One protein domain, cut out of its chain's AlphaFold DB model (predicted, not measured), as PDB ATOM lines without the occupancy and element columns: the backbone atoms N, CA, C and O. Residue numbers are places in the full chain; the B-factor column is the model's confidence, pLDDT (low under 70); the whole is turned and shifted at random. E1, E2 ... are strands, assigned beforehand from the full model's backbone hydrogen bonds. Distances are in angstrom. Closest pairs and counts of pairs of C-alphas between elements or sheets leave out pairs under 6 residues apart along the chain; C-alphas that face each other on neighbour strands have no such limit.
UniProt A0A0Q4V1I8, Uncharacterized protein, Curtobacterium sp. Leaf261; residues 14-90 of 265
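Overview. This is residues 14 to 90 of the 265 residues of an uncharacterized protein of Curtobacterium sp. Leaf261 (UniProt A0A0Q4V1I8). One antiparallel sheet of six strands, strongly twisted and curled but open, with edge strands E4 and E6 apart, makes the body; two long loops, residues 32 to 46 and 63 to 74, reach away from it. The 77 printed residues include strands E1 to E6, in sheet order E4 E5 E3 E2 E1 E6, and no named helix: all strand, with 36 residues, under half, in named elements. It is compact, with a radius of gyration of the C-alphas of 12.0 A and spans of 33 by 28 by 23 A.

Arrangement. E1, residues 14 to 19, E2, residues 24 to 31, and E3, residues 47 to 52, form a meander, each strand the antiparallel neighbour of the one before. Within hydrogen-bond range are N 17 and O 26, 2.9 A, and N 29 and O 50, 2.8 A. E4, residues 58 to 62, forms a hairpin with E5, residues 75 to 80: N 61 and O 77, 2.8 A. E5 neighbours E3: N 49 and O 78, 2.9 A. E6, residues 85 to 89, neighbours E1: N 16 and O 86, 2.9 A.

Along the chain. E1 begins at C-alpha 14, (47.148, 11.536, 34.151). E2 is 21.4 A long. E6 ends at C-alpha 89, (50.721, 7.644, 35.250).

Size, cuts and confidence. The printed part has no cut. Links E2 to E3 and E4 to E5 are long. Confidence is under 70 at residues 20 to 23, 54 to 56 and 60 to 73.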
ATOM      1  N   PHE A  14      46.690  10.350  34.866       86.62
ATOM      2  CA  PHE A  14      47.148  11.536  34.151       86.62
ATOM      3  C   PHE A  14      48.007  11.157  32.955       86.62
ATOM      4  O   PHE A  14      48.718  10.150  32.969       86.62
ATOM      5  N   ALA A  15      47.931  11.998  31.932       86.19
ATOM      6  CA  ALA A  15      48.763  11.935  30.746       86.19
ATOM      7  C   ALA A  15      49.073  13.355  30.250       86.19
ATOM      8  O   ALA A  15      48.426  14.340  30.629       86.19
ATOM      9  N   THR A  16      50.053  13.448  29.364       86.12
ATOM     10  CA  THR A  16      50.311  14.646  28.567       86.12
ATOM     11  C   THR A  16      49.733  14.434  27.173       86.12
ATOM     12  O   THR A  16      49.905  13.365  26.592       86.12
ATOM     13  N   ILE A  17      49.059  15.449  26.637       85.31
ATOM     14  CA  ILE A  17      48.645  15.498  25.235       85.31
ATOM     15  C   ILE A  17      49.435  16.588  24.520       85.31
ATOM     16  O   ILE A  17      49.542  17.721  25.008       85.31
ATOM     17  N   ASP A  18      49.982  16.236  23.364       81.25
ATOM     18  CA  ASP A  18      50.713  17.154  22.508       81.25
ATOM     19  C   ASP A  18      49.806  17.716  21.415       81.25
ATOM     20  O   ASP A  18      49.015  17.018  20.783       81.25
ATOM     21  N   SER A  19      49.939  19.012  21.162       70.94
ATOM     22  CA  SER A  19      49.211  19.720  20.119       70.94
ATOM     23  C   SER A  19      50.156  20.557  19.269       70.94
ATOM     24  O   SER A  19      51.275  20.887  19.676       70.94
ATOM     25  N   HIS A  20      49.710  20.891  18.055       69.94
ATOM     26  CA  HIS A  20      50.506  21.629  17.069       69.94
ATOM     27  C   HIS A  20      51.860  20.950  16.764       69.94
ATOM     28  O   HIS A  20      52.907  21.593  16.859       69.94
ATOM     29  N   ASP A  21      51.841  19.658  16.415       63.47
ATOM     30  CA  ASP A  21      53.033  18.851  16.094       63.47
ATOM     31  C   ASP A  21      54.064  18.775  17.243       63.47
ATOM     32  O   ASP A  21      55.267  18.928  17.024       63.47
ATOM     33  N   GLY A  22      53.601  18.608  18.490       62.81
ATOM     34  CA  GLY A  22      54.482  18.501  19.665       62.81
ATOM     35  C   GLY A  22      55.034  19.832  20.179       62.81
ATOM     36  O   GLY A  22      55.948  19.857  21.001       62.81
ATOM     37  N   LYS A  23      54.516  20.969  19.693       65.00
ATOM     38  CA  LYS A  23      54.961  22.304  20.138       65.00
ATOM     39  C   LYS A  23      54.273  22.766  21.415       65.00
ATOM     40  O   LYS A  23      54.800  23.645  22.096       65.00
ATOM     41  N   VAL A  24      53.088  22.237  21.700       72.00
ATOM     42  CA  VAL A  24      52.277  22.634  22.848       72.00
ATOM     43  C   VAL A  24      51.841  21.383  23.594       72.00
ATOM     44  O   VAL A  24      50.941  20.684  23.150       72.00
ATOM     45  N   SER A  25      52.448  21.143  24.749       79.31
ATOM     46  CA  SER A  25      52.081  20.039  25.637       79.31
ATOM     47  C   SER A  25      51.121  20.535  26.716       79.31
ATOM     48  O   SER A  25      51.348  21.580  27.337       79.31
ATOM     49  N   ARG A  26      50.034  19.800  26.952       84.62
ATOM     50  CA  ARG A  26      49.050  20.087  28.007       84.62
ATOM     51  C   ARG A  26      48.835  18.840  28.856       84.62
ATOM     52  O   ARG A  26      48.819  17.725  28.350       84.62
ATOM     53  N   ARG A  27      48.641  19.038  30.159       87.50
ATOM     54  CA  ARG A  27      48.283  17.959  31.083       87.50
ATOM     55  C   ARG A  27      46.787  17.679  30.983       87.50
ATOM     56  O   ARG A  27      45.990  18.615  31.089       87.50
ATOM     57  N   VAL A  28      46.429  16.406  30.883       87.69
ATOM     58  CA  VAL A  28      45.048  15.922  30.933       87.69
ATOM     59  C   VAL A  28      44.894  14.811  31.971       87.69
ATOM     60  O   VAL A  28      45.816  14.042  32.234       87.69
ATOM     61  N   GLU A  29      43.720  14.740  32.580       88.00
ATOM     62  CA  GLU A  29      43.248  13.598  33.354       88.00
ATOM     63  C   GLU A  29      42.532  12.634  32.404       88.00
ATOM     64  O   GLU A  29      41.649  13.055  31.660       88.00
ATOM     65  N   VAL A  30      42.901  11.357  32.415       87.62
ATOM     66  CA  VAL A  30      42.189  10.300  31.691       87.62
ATOM     67  C   VAL A  30      41.061   9.804  32.590       87.62
ATOM     68  O   VAL A  30      41.307   9.315  33.694       87.62
ATOM     69  N   LEU A  31      39.822   9.960  32.136       87.38
ATOM     70  CA  LEU A  31      38.637   9.579  32.895       87.38
ATOM     71  C   LEU A  31      38.345   8.083  32.693       87.38
ATOM     72  O   LEU A  31      38.393   7.605  31.558       87.38
ATOM     73  N   PRO A  32      38.005   7.333  33.756       82.88
ATOM     74  CA  PRO A  32      37.689   5.909  33.675       82.88
ATOM     75  C   PRO A  32      36.233   5.699  33.232       82.88
ATOM     76  O   PRO A  32      35.436   5.082  33.932       82.88
ATOM     77  N   VAL A  33      35.869   6.286  32.095       84.06
ATOM     78  CA  VAL A  33      34.555   6.140  31.467       84.06
ATOM     79  C   VAL A  33      34.747   5.866  29.986       84.06
ATOM     80  O   VAL A  33      35.651   6.422  29.356       84.06
ATOM     81  N   ASP A  34      33.887   5.021  29.433       82.44
ATOM     82  CA  ASP A  34      33.902   4.760  28.001       82.44
ATOM     83  C   ASP A  34      33.424   5.997  27.225       82.44
ATOM     84  O   ASP A  34      32.500   6.696  27.667       82.44
ATOM     85  N   PRO A  35      34.015   6.284  26.052       86.00
ATOM     86  CA  PRO A  35      33.456   7.261  25.133       86.00
ATOM     87  C   PRO A  35      32.015   6.898  24.738       86.00
ATOM     88  O   PRO A  35      31.648   5.720  24.709       86.00
ATOM     89  N   PRO A  36      31.180   7.887  24.375       84.50
ATOM     90  CA  PRO A  36      29.823   7.613  23.930       84.50
ATOM     91  C   PRO A  36      29.838   6.757  22.659       84.50
ATOM     92  O   PRO A  36      30.566   7.035  21.710       84.50
ATOM     93  N   SER A  37      28.988   5.731  22.602       85.00
ATOM     94  CA  SER A  37      28.825   4.942  21.380       85.00
ATOM     95  C   SER A  37      28.170   5.790  20.289       85.00
ATOM     96  O   SER A  37      27.121   6.398  20.505       85.00
ATOM     97  N   THR A  38      28.768   5.811  19.100       84.44
ATOM     98  CA  THR A  38      28.243   6.538  17.936       84.44
ATOM     99  C   THR A  38      28.001   5.574  16.774       84.44
ATOM    100  O   THR A  38      28.767   4.626  16.610       84.44
ATOM    101  N   PRO A  39      26.944   5.762  15.955       83.31
ATOM    102  CA  PRO A  39      26.646   4.853  14.841       83.31
ATOM    103  C   PRO A  39      27.755   4.749  13.783       83.31
ATOM    104  O   PRO A  39      27.801   3.768  13.047       83.31
ATOM    105  N   ASP A  40      28.612   5.763  13.683       87.38
ATOM    106  CA  ASP A  40      29.757   5.840  12.775       87.38
ATOM    107  C   ASP A  40      31.083   5.400  13.426       87.38
ATOM    108  O   ASP A  40      32.116   5.445  12.762       87.38
ATOM    109  N   GLY A  41      31.062   4.956  14.691       85.19
ATOM    110  CA  GLY A  41      32.248   4.474  15.409       85.19
ATOM    111  C   GLY A  41      33.299   5.559  15.653       85.19
ATOM    112  O   GLY A  41      34.483   5.271  15.815       85.19
ATOM    113  N   ARG A  42      32.890   6.832  15.652       85.69
ATOM    114  CA  ARG A  42      33.784   8.000  15.694       85.69
ATOM    115  C   ARG A  42      34.725   8.025  16.900       85.69
ATOM    116  O   ARG A  42      35.805   8.602  16.805       85.69
ATOM    117  N   TYR A  43      34.318   7.413  18.007       86.81
ATOM    118  CA  TYR A  43      35.085   7.360  19.254       86.81
ATOM    119  C   TYR A  43      35.611   5.957  19.584       86.81
ATOM    120  O   TYR A  43      36.100   5.725  20.691       86.81
ATOM    121  N   ASP A  44      35.524   5.015  18.644       86.19
ATOM    122  CA  ASP A  44      35.952   3.639  18.871       86.19
ATOM    123  C   ASP A  44      37.459   3.590  19.169       86.19
ATOM    124  O   ASP A  44      38.291   4.091  18.410       86.19
ATOM    125  N   GLY A  45      37.820   2.987  20.306       85.06
ATOM    126  CA  GLY A  45      39.209   2.881  20.765       85.06
ATOM    127  C   GLY A  45      39.806   4.170  21.347       85.06
ATOM    128  O   GLY A  45      41.005   4.197  21.632       85.06
ATOM    129  N   MET A  46      39.004   5.223  21.532       89.56
ATOM    130  CA  MET A  46      39.430   6.454  22.204       89.56
ATOM    131  C   MET A  46      39.261   6.363  23.724       89.56
ATOM    132  O   MET A  46      38.566   5.493  24.244       89.56
ATOM    133  N   VAL A  47      39.885   7.297  24.440       90.31
ATOM    134  CA  VAL A  47      39.680   7.509  25.877       90.31
ATOM    135  C   VAL A  47      39.140   8.908  26.137       90.31
ATOM    136  O   VAL A  47      39.445   9.852  25.403       90.31
ATOM    137  N   VAL A  48      38.344   9.047  27.196       89.38
ATOM    138  CA  VAL A  48      37.805  10.339  27.622       89.38
ATOM    139  C   VAL A  48      38.858  11.069  28.451       89.38
ATOM    140  O   VAL A  48      39.395  10.518  29.409       89.38
ATOM    141  N   VAL A  49      39.163  12.313  28.090       89.44
ATOM    142  CA  VAL A  49      40.175  13.133  28.766       89.44
ATOM    143  C   VAL A  49      39.591  14.448  29.258       89.44
ATOM    144  O   VAL A  49      38.758  15.044  28.583       89.44
ATOM    145  N   ARG A  50      40.057  14.935  30.410       87.75
ATOM    146  CA  ARG A  50      39.695  16.229  31.002       87.75
ATOM    147  C   ARG A  50      40.938  17.102  31.175       87.75
ATOM    148  O   ARG A  50      41.901  16.690  31.812       87.75
ATOM    149  N   GLY A  51      40.922  18.334  30.679       84.00
ATOM    150  CA  GLY A  51      42.056  19.259  30.820       84.00
ATOM    151  C   GLY A  51      41.715  20.694  30.446       84.00
ATOM    152  O   GLY A  51      40.605  20.968  29.998       84.00
ATOM    153  N   GLU A  52      42.665  21.616  30.614       76.75
ATOM    154  CA  GLU A  52      42.556  22.971  30.056       76.75
ATOM    155  C   GLU A  52      42.472  22.868  28.529       76.75
ATOM    156  O   GLU A  52      43.478  22.538  27.902       76.75
ATOM    157  N   HIS A  53      41.278  23.111  27.972       71.75
ATOM    158  CA  HIS A  53      40.917  23.024  26.555       71.75
ATOM    159  C   HIS A  53      41.858  22.084  25.774       71.75
ATOM    160  O   HIS A  53      42.791  22.588  25.137       71.75
ATOM    161  N   PRO A  54      41.679  20.747  25.856       64.44
ATOM    162  CA  PRO A  54      42.666  19.749  25.444       64.44
ATOM    163  C   PRO A  54      42.863  19.777  23.926       64.44
ATOM    164  O   PRO A  54      42.299  18.990  23.174       64.44
ATOM    165  N   THR A  55      43.648  20.741  23.453       65.88
ATOM    166  CA  THR A  55      44.007  20.909  22.050       65.88
ATOM    167  C   THR A  55      44.699  19.627  21.612       65.88
ATOM    168  O   THR A  55      45.706  19.276  22.213       65.88
ATOM    169  N   GLY A  56      44.149  18.919  20.629       67.62
ATOM    170  CA  GLY A  56      44.609  17.582  20.227       67.62
ATOM    171  C   GLY A  56      43.572  16.484  20.471       67.62
ATOM    172  O   GLY A  56      43.566  15.500  19.745       67.62
ATOM    173  N   ALA A  57      42.643  16.681  21.411       72.94
ATOM    174  CA  ALA A  57      41.494  15.797  21.568       72.94
ATOM    175  C   ALA A  57      40.408  16.113  20.524       72.94
ATOM    176  O   ALA A  57      40.194  17.273  20.152       72.94
ATOM    177  N   LEU A  58      39.711  15.076  20.068       80.75
ATOM    178  CA  LEU A  58      38.523  15.171  19.230       80.75
ATOM    179  C   LEU A  58      37.350  15.744  20.044       80.75
ATOM    180  O   LEU A  58      37.156  15.378  21.203       80.75
ATOM    181  N   ASP A  59      36.579  16.633  19.409       78.81
ATOM    182  CA  ASP A  59      35.330  17.225  19.911       78.81
ATOM    183  C   ASP A  59      35.399  17.761  21.370       78.81
ATOM    184  O   ASP A  59      34.606  17.346  22.217       78.81
ATOM    185  N   PRO A  60      36.327  18.692  21.695       69.81
ATOM    186  CA  PRO A  60      36.464  19.223  23.051       69.81
ATOM    187  C   PRO A  60      35.224  20.034  23.473       69.81
ATOM    188  O   PRO A  60      34.798  20.936  22.755       69.81
ATOM    189  N   GLN A  61      34.671  19.757  24.658       69.88
ATOM    190  CA  GLN A  61      33.536  20.462  25.268       69.88
ATOM    191  C   GLN A  61      33.869  20.948  26.686       69.88
ATOM    192  O   GLN A  61      34.447  20.188  27.457       69.88
ATOM    193  N   PRO A  62      33.531  22.188  27.082       57.22
ATOM    194  CA  PRO A  62      33.708  22.661  28.460       57.22
ATOM    195  C   PRO A  62      32.927  21.800  29.464       57.22
ATOM    196  O   PRO A  62      31.821  21.357  29.178       57.22
ATOM    197  N   VAL A  63      33.512  21.567  30.645       60.28
ATOM    198  CA  VAL A  63      32.909  20.718  31.694       60.28
ATOM    199  C   VAL A  63      31.640  21.349  32.288       60.28
ATOM    200  O   VAL A  63      30.753  20.610  32.699       60.28
ATOM    201  N   ASP A  64      31.538  22.685  32.291       57.28
ATOM    202  CA  ASP A  64      30.572  23.409  33.133       57.28
ATOM    203  C   ASP A  64      29.634  24.395  32.411       57.28
ATOM    204  O   ASP A  64      28.917  25.113  33.093       57.28
ATOM    205  N   ASP A  65      29.550  24.439  31.076       50.94
ATOM    206  CA  ASP A  65      28.577  25.331  30.417       50.94
ATOM    207  C   ASP A  65      28.209  24.867  29.001       50.94
ATOM    208  O   ASP A  65      29.045  24.847  28.099       50.94
ATOM    209  N   ALA A  66      26.921  24.585  28.775       53.72
ATOM    210  CA  ALA A  66      26.372  24.287  27.447       53.72
ATOM    211  C   ALA A  66      26.451  25.483  26.466       53.72
ATOM    212  O   ALA A  66      26.263  25.292  25.267       53.72
ATOM    213  N   ASP A  67      26.760  26.689  26.966       51.75
ATOM    214  CA  ASP A  67      26.871  27.944  26.201       51.75
ATOM    215  C   ASP A  67      28.275  28.588  26.254       51.75
ATOM    216  O   ASP A  67      28.499  29.669  25.700       51.75
ATOM    217  N   ALA A  68      29.264  27.939  26.879       51.94
ATOM    218  CA  ALA A  68      30.632  28.445  26.879       51.94
ATOM    219  C   ALA A  68      31.298  28.134  25.533       51.94
ATOM    220  O   ALA A  68      31.901  27.081  25.331       51.94
ATOM    221  N   SER A  69      31.224  29.080  24.593       55.59
ATOM    222  CA  SER A  69      32.130  29.122  23.439       55.59
ATOM    223  C   SER A  69      33.555  28.802  23.904       55.59
ATOM    224  O   SER A  69      33.993  29.427  24.861       55.59
ATOM    225  N   LEU A  70      34.255  27.860  23.264       56.81
ATOM    226  CA  LEU A  70      35.590  27.360  23.632       56.81
ATOM    227  C   LEU A  70      36.560  28.465  24.116       56.81
ATOM    228  O   LEU A  70      37.292  29.067  23.328       56.81
ATOM    229  N   VAL A  71      36.564  28.750  25.424       62.38
ATOM    230  CA  VAL A  71      37.430  29.770  26.028       62.38
ATOM    231  C   VAL A  71      38.783  29.137  26.330       62.38
ATOM    232  O   VAL A  71      38.877  28.084  26.961       62.38
ATOM    233  N   ARG A  72      39.862  29.800  25.904       63.97
ATOM    234  CA  ARG A  72      41.235  29.377  26.209       63.97
ATOM    235  C   ARG A  72      41.438  29.297  27.728       63.97
ATOM    236  O   ARG A  72      41.225  30.284  28.423       63.97
ATOM    237  N   GLY A  73      41.905  28.146  28.211       64.94
ATOM    238  CA  GLY A  73      42.186  27.900  29.631       64.94
ATOM    239  C   GLY A  73      41.002  27.359  30.441       64.94
ATOM    240  O   GLY A  73      41.192  27.003  31.600       64.94
ATOM    241  N   ALA A  74      39.802  27.250  29.859       70.38
ATOM    242  CA  ALA A  74      38.678  26.575  30.509       70.38
ATOM    243  C   ALA A  74      38.907  25.057  30.564       70.38
ATOM    244  O   ALA A  74      39.499  24.477  29.651       70.38
ATOM    245  N   TRP A  75      38.433  24.404  31.626       73.94
ATOM    246  CA  TRP A  75      38.476  22.948  31.726       73.94
ATOM    247  C   TRP A  75      37.405  22.318  30.833       73.94
ATOM    248  O   TRP A  75      36.233  22.693  30.892       73.94
ATOM    249  N   SER A  76      37.811  21.337  30.035       80.44
ATOM    250  CA  SER A  76      36.987  20.693  29.015       80.44
ATOM    251  C   SER A  76      37.224  19.183  28.977       80.44
ATOM    252  O   SER A  76      38.325  18.723  29.281       80.44
ATOM    253  N   ILE A  77      36.194  18.432  28.586       86.38
ATOM    254  CA  ILE A  77      36.253  17.020  28.205       86.38
ATOM    255  C   ILE A  77      36.537  16.917  26.704       86.38
ATOM    256  O   ILE A  77      36.010  17.702  25.927       86.38
ATOM    257  N   GLY A  78      37.342  15.951  26.284       88.06
ATOM    258  CA  GLY A  78      37.506  15.568  24.881       88.06
ATOM    259  C   GLY A  78      37.821  14.080  24.750       88.06
ATOM    260  O   GLY A  78      37.895  13.372  25.756       88.06
ATOM    261  N   TYR A  79      38.036  13.616  23.519       89.62
ATOM    262  CA  TYR A  79      38.356  12.216  23.223       89.62
ATOM    263  C   TYR A  79      39.721  12.113  22.548       89.62
ATOM    264  O   TYR A  79      39.961  12.761  21.533       89.62
ATOM    265  N   ALA A  80      40.633  11.324  23.107       88.19
ATOM    266  CA  ALA A  80      41.983  11.168  22.568       88.19
ATOM    267  C   ALA A  80      42.256   9.709  22.206       88.19
ATOM    268  O   ALA A  80      41.832   8.796  22.920       88.19
ATOM    269  N   ALA A  81      42.994   9.478  21.119       87.12
ATOM    270  CA  ALA A  81      43.548   8.159  20.868       87.12
ATOM    271  C   ALA A  81      44.664   7.889  21.896       87.12
ATOM    272  O   ALA A  81      45.503   8.763  22.122       87.12
ATOM    273  N   PRO A  82      44.742   6.689  22.499       84.81
ATOM    274  CA  PRO A  82      45.786   6.377  23.478       84.81
ATOM    275  C   PRO A  82      47.220   6.584  22.971       84.81
ATOM    276  O   PRO A  82      48.111   6.860  23.768       84.81
ATOM    277  N   ALA A  83      47.443   6.465  21.657       83.56
ATOM    278  CA  ALA A  83      48.746   6.667  21.025       83.56
ATOM    279  C   ALA A  83      49.223   8.134  21.032       83.56
ATOM    280  O   ALA A  83      50.428   8.370  20.989       83.56
ATOM    281  N   ASP A  84      48.295   9.090  21.127       84.19
ATOM    282  CA  ASP A  84      48.583  10.532  21.179       84.19
ATOM    283  C   ASP A  84      48.785  11.031  22.620       84.19
ATOM    284  O   ASP A  84      49.069  12.206  22.861       84.19
ATOM    285  N   LEU A  85      48.609  10.136  23.598       84.31
ATOM    286  CA  LEU A  85      48.828  10.402  25.008       84.31
ATOM    287  C   LEU A  85      50.198   9.881  25.431       84.31
ATOM    288  O   LEU A  85      50.571   8.731  25.183       84.31
ATOM    289  N   HIS A  86      50.938  10.727  26.130       81.25
ATOM    290  CA  HIS A  86      52.277  10.437  26.617       81.25
ATOM    291  C   HIS A  86      52.317  10.471  28.141       81.25
ATOM    292  O   HIS A  86      51.407  10.978  28.795       81.25
ATOM    293  N   ASP A  87      53.389   9.916  28.706       76.81
ATOM    294  CA  ASP A  87      53.705  10.054  30.130       76.81
ATOM    295  C   ASP A  87      52.618   9.532  31.084       76.81
ATOM    296  O   ASP A  87      52.398  10.089  32.158       76.81
ATOM    297  N   TRP A  88      51.942   8.446  30.694       77.56
ATOM    298  CA  TRP A  88      50.868   7.845  31.480       77.56
ATOM    299  C   TRP A  88      51.336   7.516  32.896       77.56
ATOM    300  O   TRP A  88      52.233   6.691  33.099       77.56
ATOM    301  N   TYR A  89      50.658   8.102  33.876       76.88
ATOM    302  CA  TYR A  89      50.721   7.644  35.250       76.88
ATOM    303  C   TYR A  89      49.344   7.157  35.686       76.88
ATOM    304  O   TYR A  89      48.388   7.929  35.772       76.88
ATOM    305  N   ARG A  90      49.263   5.851  35.954       76.62
ATOM    306  CA  ARG A  90      48.088   5.188  36.511       76.62
ATOM    307  C   ARG A  90      48.453   4.656  37.898       76.62
ATOM    308  O   ARG A  90      49.240   3.710  37.966       76.62
TER     309      ARG A  90